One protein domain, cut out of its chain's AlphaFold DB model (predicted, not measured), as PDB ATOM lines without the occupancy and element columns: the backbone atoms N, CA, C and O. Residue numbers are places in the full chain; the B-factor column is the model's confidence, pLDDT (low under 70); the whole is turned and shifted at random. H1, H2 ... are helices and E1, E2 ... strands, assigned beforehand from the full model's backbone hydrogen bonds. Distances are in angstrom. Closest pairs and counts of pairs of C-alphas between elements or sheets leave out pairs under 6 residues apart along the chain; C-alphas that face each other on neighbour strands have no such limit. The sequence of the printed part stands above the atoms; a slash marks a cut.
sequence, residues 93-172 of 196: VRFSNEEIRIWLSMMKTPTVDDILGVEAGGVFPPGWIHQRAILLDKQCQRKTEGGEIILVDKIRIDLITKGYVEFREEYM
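Overview. This is residues 93 to 172 of the 196 residues of an uncharacterized protein of Triticum aestivum (UniProt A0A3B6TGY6). The longest helix, H4, runs through the middle of a small helical domain; H3 folds against it as a hairpin, with H1 on H4's other side. The short strand E1 and the first printed residues pair at one end, and a long link loops from H2 to H3. The printed part has 80 residues, with four named helices and one named strand in the order H1, H2, H3, H4, E1 along the chain, and is mostly helix by class; the whole is compact, with a radius of gyration of the C-alphas of 12.5 A and spans of 35 by 27 by 24 A.

Along the chain. H4, residues 147 to 161, measures 20.6 A; H3, 128 to 139, 16.1 A; H1, 97 to 106, 14.4 A, from C-alpha 97 at (112.769, 91.604, 80.013). H2 is residues 112 to 116; E1, 166 to 168, ends at C-alpha 168 (125.739, 93.081, 91.306).

Arrangement. H3 and H4, a helical hairpin, touch at a steep tilt of 39 degrees, opposite ways; closest C-alphas, Leu 136 and Lys 154, 5.6 A. H1 only just touches H4, with 3 pairs of C-alphas within 8 A, through H4's residues 152 to 155 alone; closest, Trp 103 and Val 152, 6.5 A. H2 is close to H4 but not clearly touching; closest C-alphas, Ile 115 and Asp 153, 6.5 A. E1 pairs with no named strand, but its residues 166 to 167 pair antiparallel with 93 to 94. In H1, H2, H3 and H4 every O i to N i+4 pair is within hydrogen-bond range.

Size, cuts and confidence. The farthest C-alphas, Gly 121 and Glu 170, are 37.2 A apart. The printed part has no cut; the link H2 to H3 is long. pLDDT is under 70 at residues 106 to 124, 141 to 147 and 171 to 172 of this model.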
ATOM      1  N   VAL A  93     120.870  93.371  91.287       79.75
ATOM      2  CA  VAL A  93     119.868  93.985  90.419       79.75
ATOM      3  C   VAL A  93     119.466  92.975  89.356       79.75
ATOM      4  O   VAL A  93     120.307  92.426  88.639       79.75
ATOM      5  N   ARG A  94     118.161  92.730  89.248       83.38
ATOM      6  CA  ARG A  94     117.586  91.879  88.210       83.38
ATOM      7  C   ARG A  94     117.293  92.711  86.971       83.38
ATOM      8  O   ARG A  94     116.613  93.727  87.073       83.38
ATOM      9  N   PHE A  95     117.744  92.250  85.810       83.44
ATOM     10  CA  PHE A  95     117.374  92.892  84.552       83.44
ATOM     11  C   PHE A  95     115.908  92.619  84.218       83.44
ATOM     12  O   PHE A  95     115.395  91.504  84.372       83.44
ATOM     13  N   SER A  96     115.245  93.649  83.707       81.25
ATOM     14  CA  SER A  96     113.937  93.552  83.082       81.25
ATOM     15  C   SER A  96     114.014  92.790  81.757       81.25
ATOM     16  O   SER A  96     115.056  92.699  81.104       81.25
ATOM     17  N   ASN A  97     112.868  92.266  81.315       79.12
ATOM     18  CA  ASN A  97     112.769  91.604  80.013       79.12
ATOM     19  C   ASN A  97     113.168  92.533  78.855       79.12
ATOM     20  O   ASN A  97     113.669  92.050  77.842       79.12
ATOM     21  N   GLU A  98     112.945  93.840  78.995       79.50
ATOM     22  CA  GLU A  98     113.302  94.819  77.969       79.50
ATOM     23  C   GLU A  98     114.817  95.042  77.914       79.50
ATOM     24  O   GLU A  98     115.404  94.956  76.840       79.50
ATOM     25  N   GLU A  99     115.479  95.201  79.062       81.44
ATOM     26  CA  GLU A  99     116.945  95.299  79.132       81.44
ATOM     27  C   GLU A  99     117.620  94.043  78.570       81.44
ATOM     28  O   GLU A  99     118.560  94.138  77.782       81.44
ATOM     29  N   ILE A 100     117.098  92.858  78.904       83.19
ATOM     30  CA  ILE A 100     117.581  91.585  78.357       83.19
ATOM     31  C   ILE A 100     117.467  91.574  76.827       83.19
ATOM     32  O   ILE A 100     118.407  91.171  76.141       83.19
ATOM     33  N   ARG A 101     116.334  92.022  76.272       81.12
ATOM     34  CA  ARG A 101     116.126  92.081  74.815       81.12
ATOM     35  C   ARG A 101     117.080  93.050  74.143       81.12
ATOM     36  O   ARG A 101     117.644  92.691  73.114       81.12
ATOM     37  N   ILE A 102     117.276  94.232  74.723       82.81
ATOM     38  CA  ILE A 102     118.208  95.235  74.210       82.81
ATOM     39  C   ILE A 102     119.602  94.613  74.101       82.81
ATOM     40  O   ILE A 102     120.134  94.518  72.995       82.81
ATOM     41  N   TRP A 103     120.135  94.068  75.196       82.25
ATOM     42  CA  TRP A 103     121.468  93.457  75.216       82.25
ATOM     43  C   TRP A 103     121.618  92.284  74.245       82.25
ATOM     44  O   TRP A 103     122.629  92.176  73.551       82.25
ATOM     45  N   LEU A 104     120.607  91.418  74.151       80.69
ATOM     46  CA  LEU A 104     120.629  90.296  73.212       80.69
ATOM     47  C   LEU A 104     120.459  90.727  71.747       80.69
ATOM     48  O   LEU A 104     120.858  89.973  70.866       80.69
ATOM     49  N   SER A 105     119.880  91.902  71.478       76.19
ATOM     50  CA  SER A 105     119.692  92.434  70.119       76.19
ATOM     51  C   SER A 105     120.881  93.243  69.597       76.19
ATOM     52  O   SER A 105     121.083  93.310  68.386       76.19
ATOM     53  N   MET A 106     121.670  93.847  70.494       69.69
ATOM     54  CA  MET A 106     122.838  94.661  70.134       69.69
ATOM     55  C   MET A 106     124.003  93.821  69.604       69.69
ATOM     56  O   MET A 106     124.804  94.304  68.808       69.69
ATOM     57  N   MET A 107     124.078  92.552  70.003       65.44
ATOM     58  CA  MET A 107     125.107  91.615  69.562       65.44
ATOM     59  C   MET A 107     124.508  90.587  68.605       65.44
ATOM     60  O   MET A 107     123.352  90.193  68.757       65.44
ATOM     61  N   LYS A 108     125.291  90.135  67.614       61.25
ATOM     62  CA  LYS A 108     124.875  89.068  66.684       61.25
ATOM     63  C   LYS A 108     124.228  87.911  67.452       61.25
ATOM     64  O   LYS A 108     124.766  87.477  68.472       61.25
ATOM     65  N   THR A 109     123.117  87.390  66.923       55.22
ATOM     66  CA  THR A 109     122.513  86.141  67.394       55.22
ATOM     67  C   THR A 109     123.589  85.060  67.358       55.22
ATOM     68  O   THR A 109     124.046  84.721  66.263       55.22
ATOM     69  N   PRO A 110     124.048  84.555  68.506       55.00
ATOM     70  CA  PRO A 110     125.157  83.625  68.510       55.00
ATOM     71  C   PRO A 110     124.683  82.260  68.077       55.00
ATOM     72  O   PRO A 110     123.537  81.859  68.306       55.00
ATOM     73  N   THR A 111     125.616  81.526  67.511       59.28
ATOM     74  CA  THR A 111     125.499  80.087  67.379       59.28
ATOM     75  C   THR A 111     125.584  79.426  68.755       59.28
ATOM     76  O   THR A 111     126.059  80.006  69.730       59.28
ATOM     77  N   VAL A 112     125.108  78.187  68.854       55.66
ATOM     78  CA  VAL A 112     125.250  77.376  70.073       55.66
ATOM     79  C   VAL A 112     126.726  77.268  70.488       55.66
ATOM     80  O   VAL A 112     127.028  77.300  71.677       55.66
ATOM     81  N   ASP A 113     127.632  77.246  69.515       59.59
ATOM     82  CA  ASP A 113     129.080  77.184  69.717       59.59
ATOM     83  C   ASP A 113     129.628  78.460  70.375       59.59
ATOM     84  O   ASP A 113     130.445  78.379  71.290       59.59
ATOM     85  N   ASP A 114     129.099  79.631  70.002       57.56
ATOM     86  CA  ASP A 114     129.452  80.917  70.618       57.56
ATOM     87  C   ASP A 114     128.996  80.999  72.087       57.56
ATOM     88  O   ASP A 114     129.699  81.551  72.927       57.56
ATOM     89  N   ILE A 115     127.825  80.437  72.421       56.22
ATOM     90  CA  ILE A 115     127.279  80.427  73.798       56.22
ATOM     91  C   ILE A 115     128.052  79.449  74.684       56.22
ATOM     92  O   ILE A 115     128.222  79.660  75.888       56.22
ATOM     93  N   LEU A 116     128.472  78.340  74.088       58.88
ATOM     94  CA  LEU A 116     129.097  77.242  74.799       58.88
ATOM     95  C   LEU A 116     130.628  77.338  74.807       58.88
ATOM     96  O   LEU A 116     131.275  76.628  75.572       58.88
ATOM     97  N   GLY A 117     131.212  78.252  74.025       58.34
ATOM     98  CA  GLY A 117     132.654  78.479  73.962       58.34
ATOM     99  C   GLY A 117     133.434  77.258  73.472       58.34
ATOM    100  O   GLY A 117     134.591  77.083  73.852       58.34
ATOM    101  N   VAL A 118     132.798  76.389  72.682       55.22
ATOM    102  CA  VAL A 118     133.414  75.173  72.138       55.22
ATOM    103  C   VAL A 118     133.205  75.177  70.639       55.22
ATOM    104  O   VAL A 118     132.078  75.343  70.181       55.22
ATOM    105  N   GLU A 119     134.275  74.961  69.878       53.56
ATOM    106  CA  GLU A 119     134.138  74.637  68.461       53.56
ATOM    107  C   GLU A 119     133.208  73.419  68.309       53.56
ATOM    108  O   GLU A 119     133.335  72.430  69.038       53.56
ATOM    109  N   ALA A 120     132.245  73.539  67.397       46.59
ATOM    110  CA  ALA A 120     131.150  72.608  67.148       46.59
ATOM    111  C   ALA A 120     131.517  71.125  67.359       46.59
ATOM    112  O   ALA A 120     132.229  70.526  66.552       46.59
ATOM    113  N   GLY A 121     130.972  70.503  68.414       52.44
ATOM    114  CA  GLY A 121     130.959  69.037  68.564       52.44
ATOM    115  C   GLY A 121     131.427  68.456  69.901       52.44
ATOM    116  O   GLY A 121     131.437  67.234  70.053       52.44
ATOM    117  N   GLY A 122     131.799  69.279  70.882       57.44
ATOM    118  CA  GLY A 122     132.244  68.790  72.191       57.44
ATOM    119  C   GLY A 122     131.110  68.270  73.085       57.44
ATOM    120  O   GLY A 122     130.101  68.942  73.290       57.44
ATOM    121  N   VAL A 123     131.294  67.088  73.683       64.25
ATOM    122  CA  VAL A 123     130.479  66.641  74.827       64.25
ATOM    123  C   VAL A 123     130.867  67.479  76.046       64.25
ATOM    124  O   VAL A 123     132.026  67.470  76.462       64.25
ATOM    125  N   PHE A 124     129.902  68.187  76.637       67.00
ATOM    126  CA  PHE A 124     130.143  68.991  77.835       67.00
ATOM    127  C   PHE A 124     130.417  68.101  79.046       67.00
ATOM    128  O   PHE A 124     129.620  67.199  79.327       67.00
ATOM    129  N   PRO A 125     131.491  68.360  79.812       74.75
ATOM    130  CA  PRO A 125     131.701  67.643  81.052       74.75
ATOM    131  C   PRO A 125     130.564  67.958  82.041       74.75
ATOM    132  O   PRO A 125     130.044  69.084  82.062       74.75
ATOM    133  N   PRO A 126     130.164  66.992  82.886       78.88
ATOM    134  CA  PRO A 126     129.187  67.237  83.938       78.88
ATOM    135  C   PRO A 126     129.574  68.455  84.786       78.88
ATOM    136  O   PRO A 126     130.713  68.583  85.228       78.88
ATOM    137  N   GLY A 127     128.624  69.365  85.006       80.62
ATOM    138  CA  GLY A 127     128.848  70.579  85.794       80.62
ATOM    139  C   GLY A 127     129.465  71.761  85.036       80.62
ATOM    140  O   GLY A 127     129.554  72.838  85.623       80.62
ATOM    141  N   TRP A 128     129.805  71.621  83.746       82.56
ATOM    142  CA  TRP A 128     130.382  72.705  82.936       82.56
ATOM    143  C   TRP A 128     129.577  74.008  83.022       82.56
ATOM    144  O   TRP A 128     130.133  75.063  83.315       82.56
ATOM    145  N   ILE A 129     128.252  73.934  82.858       81.81
ATOM    146  CA  ILE A 129     127.391  75.127  82.852       81.81
ATOM    147  C   ILE A 129     127.387  75.859  84.202       81.81
ATOM    148  O   ILE A 129     127.359  77.086  84.245       81.81
ATOM    149  N   HIS A 130     127.493  75.117  85.309       82.69
ATOM    150  CA  HIS A 130     127.574  75.697  86.649       82.69
ATOM    151  C   HIS A 130     128.938  76.357  86.877       82.69
ATOM    152  O   HIS A 130     129.011  77.457  87.414       82.69
ATOM    153  N   GLN A 131     130.021  75.723  86.419       82.56
ATOM    154  CA  GLN A 131     131.361  76.312  86.473       82.56
ATOM    155  C   GLN A 131     131.444  77.580  85.617       82.56
ATOM    156  O   GLN A 131     131.990  78.587  86.066       82.56
ATOM    157  N   ARG A 132     130.849  77.563  84.419       82.44
ATOM    158  CA  ARG A 132     130.765  78.729  83.535       82.44
ATOM    159  C   ARG A 132     129.967  79.861  84.178       82.44
ATOM    160  O   ARG A 132     130.432  80.993  84.139       82.44
ATOM    161  N   ALA A 133     128.837  79.565  84.826       82.81
ATOM    162  CA  ALA A 133     128.064  80.559  85.571       82.81
ATOM    163  C   ALA A 133     128.902  81.227  86.675       82.81
ATOM    164  O   ALA A 133     128.961  82.449  86.739       82.81
ATOM    165  N   ILE A 134     129.632  80.437  87.474       83.88
ATOM    166  CA  ILE A 134     130.516  80.949  88.538       83.88
ATOM    167  C   ILE A 134     131.648  81.814  87.964       83.88
ATOM    168  O   ILE A 134     132.019  82.825  88.558       83.88
ATOM    169  N   LEU A 135     132.230  81.418  86.828       84.00
ATOM    170  CA  LEU A 135     133.274  82.198  86.163       84.00
ATOM    171  C   LEU A 135     132.727  83.532  85.652       84.00
ATOM    172  O   LEU A 135     133.337  84.568  85.904       84.00
ATOM    173  N   LEU A 136     131.567  83.515  84.998       83.56
ATOM    174  CA  LEU A 136     130.921  84.721  84.486       83.56
ATOM    175  C   LEU A 136     130.458  85.645  85.618       83.56
ATOM    176  O   LEU A 136     130.587  86.852  85.479       83.56
ATOM    177  N   ASP A 137     130.019  85.115  86.762       82.31
ATOM    178  CA  ASP A 137     129.721  85.921  87.958       82.31
ATOM    179  C   ASP A 137     130.946  86.686  88.477       82.31
ATOM    180  O   ASP A 137     130.810  87.783  89.017       82.31
ATOM    181  N   LYS A 138     132.149  86.122  88.316       80.69
ATOM    182  CA  LYS A 138     133.410  86.774  88.704       80.69
ATOM    183  C   LYS A 138     133.917  87.748  87.644       80.69
ATOM    184  O   LYS A 138     134.496  88.769  87.994       80.69
ATOM    185  N   GLN A 139     133.746  87.403  86.369       75.88
ATOM    186  CA  GLN A 139     134.272  88.162  85.232       75.88
ATOM    187  C   GLN A 139     133.364  89.313  84.804       75.88
ATOM    188  O   GLN A 139     133.851  90.277  84.224       75.88
ATOM    189  N   CYS A 140     132.057  89.214  85.045       72.25
ATOM    190  CA  CYS A 140     131.095  90.204  84.590       72.25
ATOM    191  C   CYS A 140     131.146  91.458  85.470       72.25
ATOM    192  O   CYS A 140     130.310  91.661  86.348       72.25
ATOM    193  N   GLN A 141     132.135  92.300  85.193       66.44
ATOM    194  CA  GLN A 141     132.272  93.657  85.698       66.44
ATOM    195  C   GLN A 141     132.177  94.601  84.497       66.44
ATOM    196  O   GLN A 141     132.871  94.424  83.497       66.44
ATOM    197  N   ARG A 142     131.304  95.612  84.570       57.00
ATOM    198  CA  ARG A 142     131.028  96.529  83.446       57.00
ATOM    199  C   ARG A 142     132.271  97.300  82.975       57.00
ATOM    200  O   ARG A 142     132.305  97.761  81.842       57.00
ATOM    201  N   LYS A 143     133.289  97.401  83.839       58.53
ATOM    202  CA  LYS A 143     134.535  98.150  83.622       58.53
ATOM    203  C   LYS A 143     135.652  97.350  82.932       58.53
ATOM    204  O   LYS A 143     136.751  97.869  82.780       58.53
ATOM    205  N   THR A 144     135.421  96.097  82.536       60.16
ATOM    206  CA  THR A 144     136.454  95.287  81.870       60.16
ATOM    207  C   THR A 144     136.430  95.492  80.352       60.16
ATOM    208  O   THR A 144     135.365  95.491  79.735       60.16
ATOM    209  N   GLU A 145     137.602  95.632  79.731       55.66
ATOM    210  CA  GLU A 145     137.751  95.656  78.271       55.66
ATOM    211  C   GLU A 145     137.195  94.348  77.665       55.66
ATOM    212  O   GLU A 145     137.515  93.252  78.126       55.66
ATOM    213  N   GLY A 146     136.285  94.443  76.686       64.81
ATOM    214  CA  GLY A 146     135.518  93.286  76.186       64.81
ATOM    215  C   GLY A 146     134.330  92.854  77.068       64.81
ATOM    216  O   GLY A 146     133.709  91.820  76.810       64.81
ATOM    217  N   GLY A 147     133.976  93.651  78.083       68.50
ATOM    218  CA  GLY A 147     132.924  93.366  79.062       68.50
ATOM    219  C   GLY A 147     131.523  93.186  78.474       68.50
ATOM    220  O   GLY A 147     130.723  92.453  79.045       68.50
ATOM    221  N   GLU A 148     131.228  93.763  77.307       75.38
ATOM    222  CA  GLU A 148     129.937  93.586  76.625       75.38
ATOM    223  C   GLU A 148     129.692  92.128  76.217       75.38
ATOM    224  O   GLU A 148     128.599  91.602  76.415       75.38
ATOM    225  N   ILE A 149     130.720  91.442  75.703       76.38
ATOM    226  CA  ILE A 149     130.626  90.026  75.318       76.38
ATOM    227  C   ILE A 149     130.418  89.164  76.567       76.38
ATOM    228  O   ILE A 149     129.548  88.296  76.585       76.38
ATOM    229  N   ILE A 150     131.170  89.448  77.633       78.81
ATOM    230  CA  ILE A 150     131.070  88.745  78.920       78.81
ATOM    231  C   ILE A 150     129.678  88.932  79.533       78.81
ATOM    232  O   ILE A 150     129.080  87.972  80.018       78.81
ATOM    233  N   LEU A 151     129.140  90.150  79.485       81.62
ATOM    234  CA  LEU A 151     127.825  90.485  80.021       81.62
ATOM    235  C   LEU A 151     126.710  89.791  79.245       81.62
ATOM    236  O   LEU A 151     125.768  89.259  79.829       81.62
ATOM    237  N   VAL A 152     126.851  89.721  77.929       82.25
ATOM    238  CA  VAL A 152     125.910  89.026  77.064       82.25
ATOM    239  C   VAL A 152     125.969  87.499  77.264       82.25
ATOM    240  O   VAL A 152     124.921  86.852  77.329       82.25
ATOM    241  N   ASP A 153     127.148  86.907  77.451       81.44
ATOM    242  CA  ASP A 153     127.288  85.491  77.831       81.44
ATOM    243  C   ASP A 153     126.685  85.201  79.204       81.44
ATOM    244  O   ASP A 153     125.992  84.199  79.403       81.44
ATOM    245  N   LYS A 154     126.897  86.113  80.150       86.56
ATOM    246  CA  LYS A 154     126.326  86.053  81.491       86.56
ATOM    247  C   LYS A 154     124.798  86.089  81.451       86.56
ATOM    248  O   LYS A 154     124.178  85.223  82.066       86.56
ATOM    249  N   ILE A 155     124.196  86.996  80.673       86.12
ATOM    250  CA  ILE A 155     122.744  87.031  80.407       86.12
ATOM    251  C   ILE A 155     122.261  85.656  79.937       86.12
ATOM    252  O   ILE A 155     121.278  85.127  80.455       86.12
ATOM    253  N   ARG A 156     122.955  85.050  78.971       83.19
ATOM    254  CA  ARG A 156     122.542  83.771  78.372       83.19
ATOM    255  C   ARG A 156     122.606  82.620  79.364       83.19
ATOM    256  O   ARG A 156     121.632  81.880  79.494       83.19
ATOM    257  N   ILE A 157     123.724  82.472  80.071       84.31
ATOM    258  CA  ILE A 157     123.901  81.395  81.050       84.31
ATOM    259  C   ILE A 157     122.898  81.532  82.200       84.31
ATOM    260  O   ILE A 157     122.317  80.530  82.617       84.31
ATOM    261  N   ASP A 158     122.615  82.748  82.665       86.06
ATOM    262  CA  ASP A 158     121.613  82.988  83.707       86.06
ATOM    263  C   ASP A 158     120.190  82.669  83.245       86.06
ATOM    264  O   ASP A 158     119.436  82.019  83.969       86.06
ATOM    265  N   LEU A 159     119.823  83.029  82.013       82.50
ATOM    266  CA  LEU A 159     118.529  82.635  81.453       82.50
ATOM    267  C   LEU A 159     118.377  81.112  81.368       82.50
ATOM    268  O   LEU A 159     117.312  80.596  81.690       82.50
ATOM    269  N   ILE A 160     119.432  80.391  80.980       79.50
ATOM    270  CA  ILE A 160     119.399  78.926  80.864       79.50
ATOM    271  C   ILE A 160     119.351  78.252  82.244       79.50
ATOM    272  O   ILE A 160     118.654  77.255  82.417       79.50
ATOM    273  N   THR A 161     120.092  78.771  83.225       77.31
ATOM    274  CA  THR A 161     120.268  78.115  84.535       77.31
ATOM    275  C   THR A 161     119.261  78.561  85.594       77.31
ATOM    276  O   THR A 161     118.877  77.755  86.439       77.31
ATOM    277  N   LYS A 162     118.818  79.823  85.554       81.38
ATOM    278  CA  LYS A 162     117.939  80.449  86.558       81.38
ATOM    279  C   LYS A 162     116.577  80.852  85.985       81.38
ATOM    280  O   LYS A 162     115.610  80.967  86.734       81.38
ATOM    281  N   GLY A 163     116.484  81.081  84.672       76.12
ATOM    282  CA  GLY A 163     115.288  81.624  84.012       76.12
ATOM    283  C   GLY A 163     115.151  83.145  84.131       76.12
ATOM    284  O   GLY A 163     114.126  83.710  83.749       76.12
ATOM    285  N   TYR A 164     116.162  83.812  84.684       82.31
ATOM    286  CA  TYR A 164     116.222  85.256  84.876       82.31
ATOM    287  C   TYR A 164     117.664  85.709  85.063       82.31
ATOM    288  O   TYR A 164     118.522  84.886  85.362       82.31
ATOM    289  N   VAL A 165     117.917  87.011  84.914       86.12
ATOM    290  CA  VAL A 165     119.271  87.572  84.934       86.12
ATOM    291  C   VAL A 165     119.451  88.522  86.104       86.12
ATOM    292  O   VAL A 165     118.668  89.458  86.257       86.12
ATOM    293  N   GLU A 166     120.504  88.306  86.888       86.56
ATOM    294  CA  GLU A 166     120.890  89.167  88.007       86.56
ATOM    295  C   GLU A 166     122.372  89.535  87.938       86.56
ATOM    296  O   GLU A 166     123.225  88.707  87.602       86.56
ATOM    297  N   PHE A 167     122.671  90.772  88.320       82.62
ATOM    298  CA  PHE A 167     124.021  91.323  88.408       82.62
ATOM    299  C   PHE A 167     124.221  92.025  89.735       82.62
ATOM    300  O   PHE A 167     123.249  92.431  90.358       82.62
ATOM    301  N   ARG A 168     125.470  92.227  90.149       80.44
ATOM    302  CA  ARG A 168     125.739  93.081  91.306       80.44
ATOM    303  C   ARG A 168     125.382  94.526  90.985       80.44
ATOM    304  O   ARG A 168     125.731  95.027  89.916       80.44
ATOM    305  N   GLU A 169     124.726  95.184  91.929       75.06
ATOM    306  CA  GLU A 169     124.347  96.598  91.841       75.06
ATOM    307  C   GLU A 169     125.563  97.498  91.570       75.06
ATOM    308  O   GLU A 169     125.508  98.395  90.730       75.06
ATOM    309  N   GLU A 170     126.695  97.143  92.184       70.25
ATOM    310  CA  GLU A 170     128.021  97.754  92.031       70.25
ATOM    311  C   GLU A 170     128.453  97.922  90.565       70.25
ATOM    312  O   GLU A 170     129.167  98.857  90.219       70.25
ATOM    313  N   TYR A 171     128.035  97.006  89.688       67.06
ATOM    314  CA  TYR A 171     128.434  96.994  88.279       67.06
ATOM    315  C   TYR A 171     127.426  97.698  87.372       67.06
ATOM    316  O   TYR A 171     127.706  97.891  86.190       67.06
ATOM    317  N   MET A 172     126.257  98.065  87.899       65.12
ATOM    318  CA  MET A 172     125.148  98.624  87.126       65.12
ATOM    319  C   MET A 172     124.912 100.109  87.396       65.12
ATOM    320  O   MET A 172     124.338 100.778  86.532       65.12
TER     321      MET A 172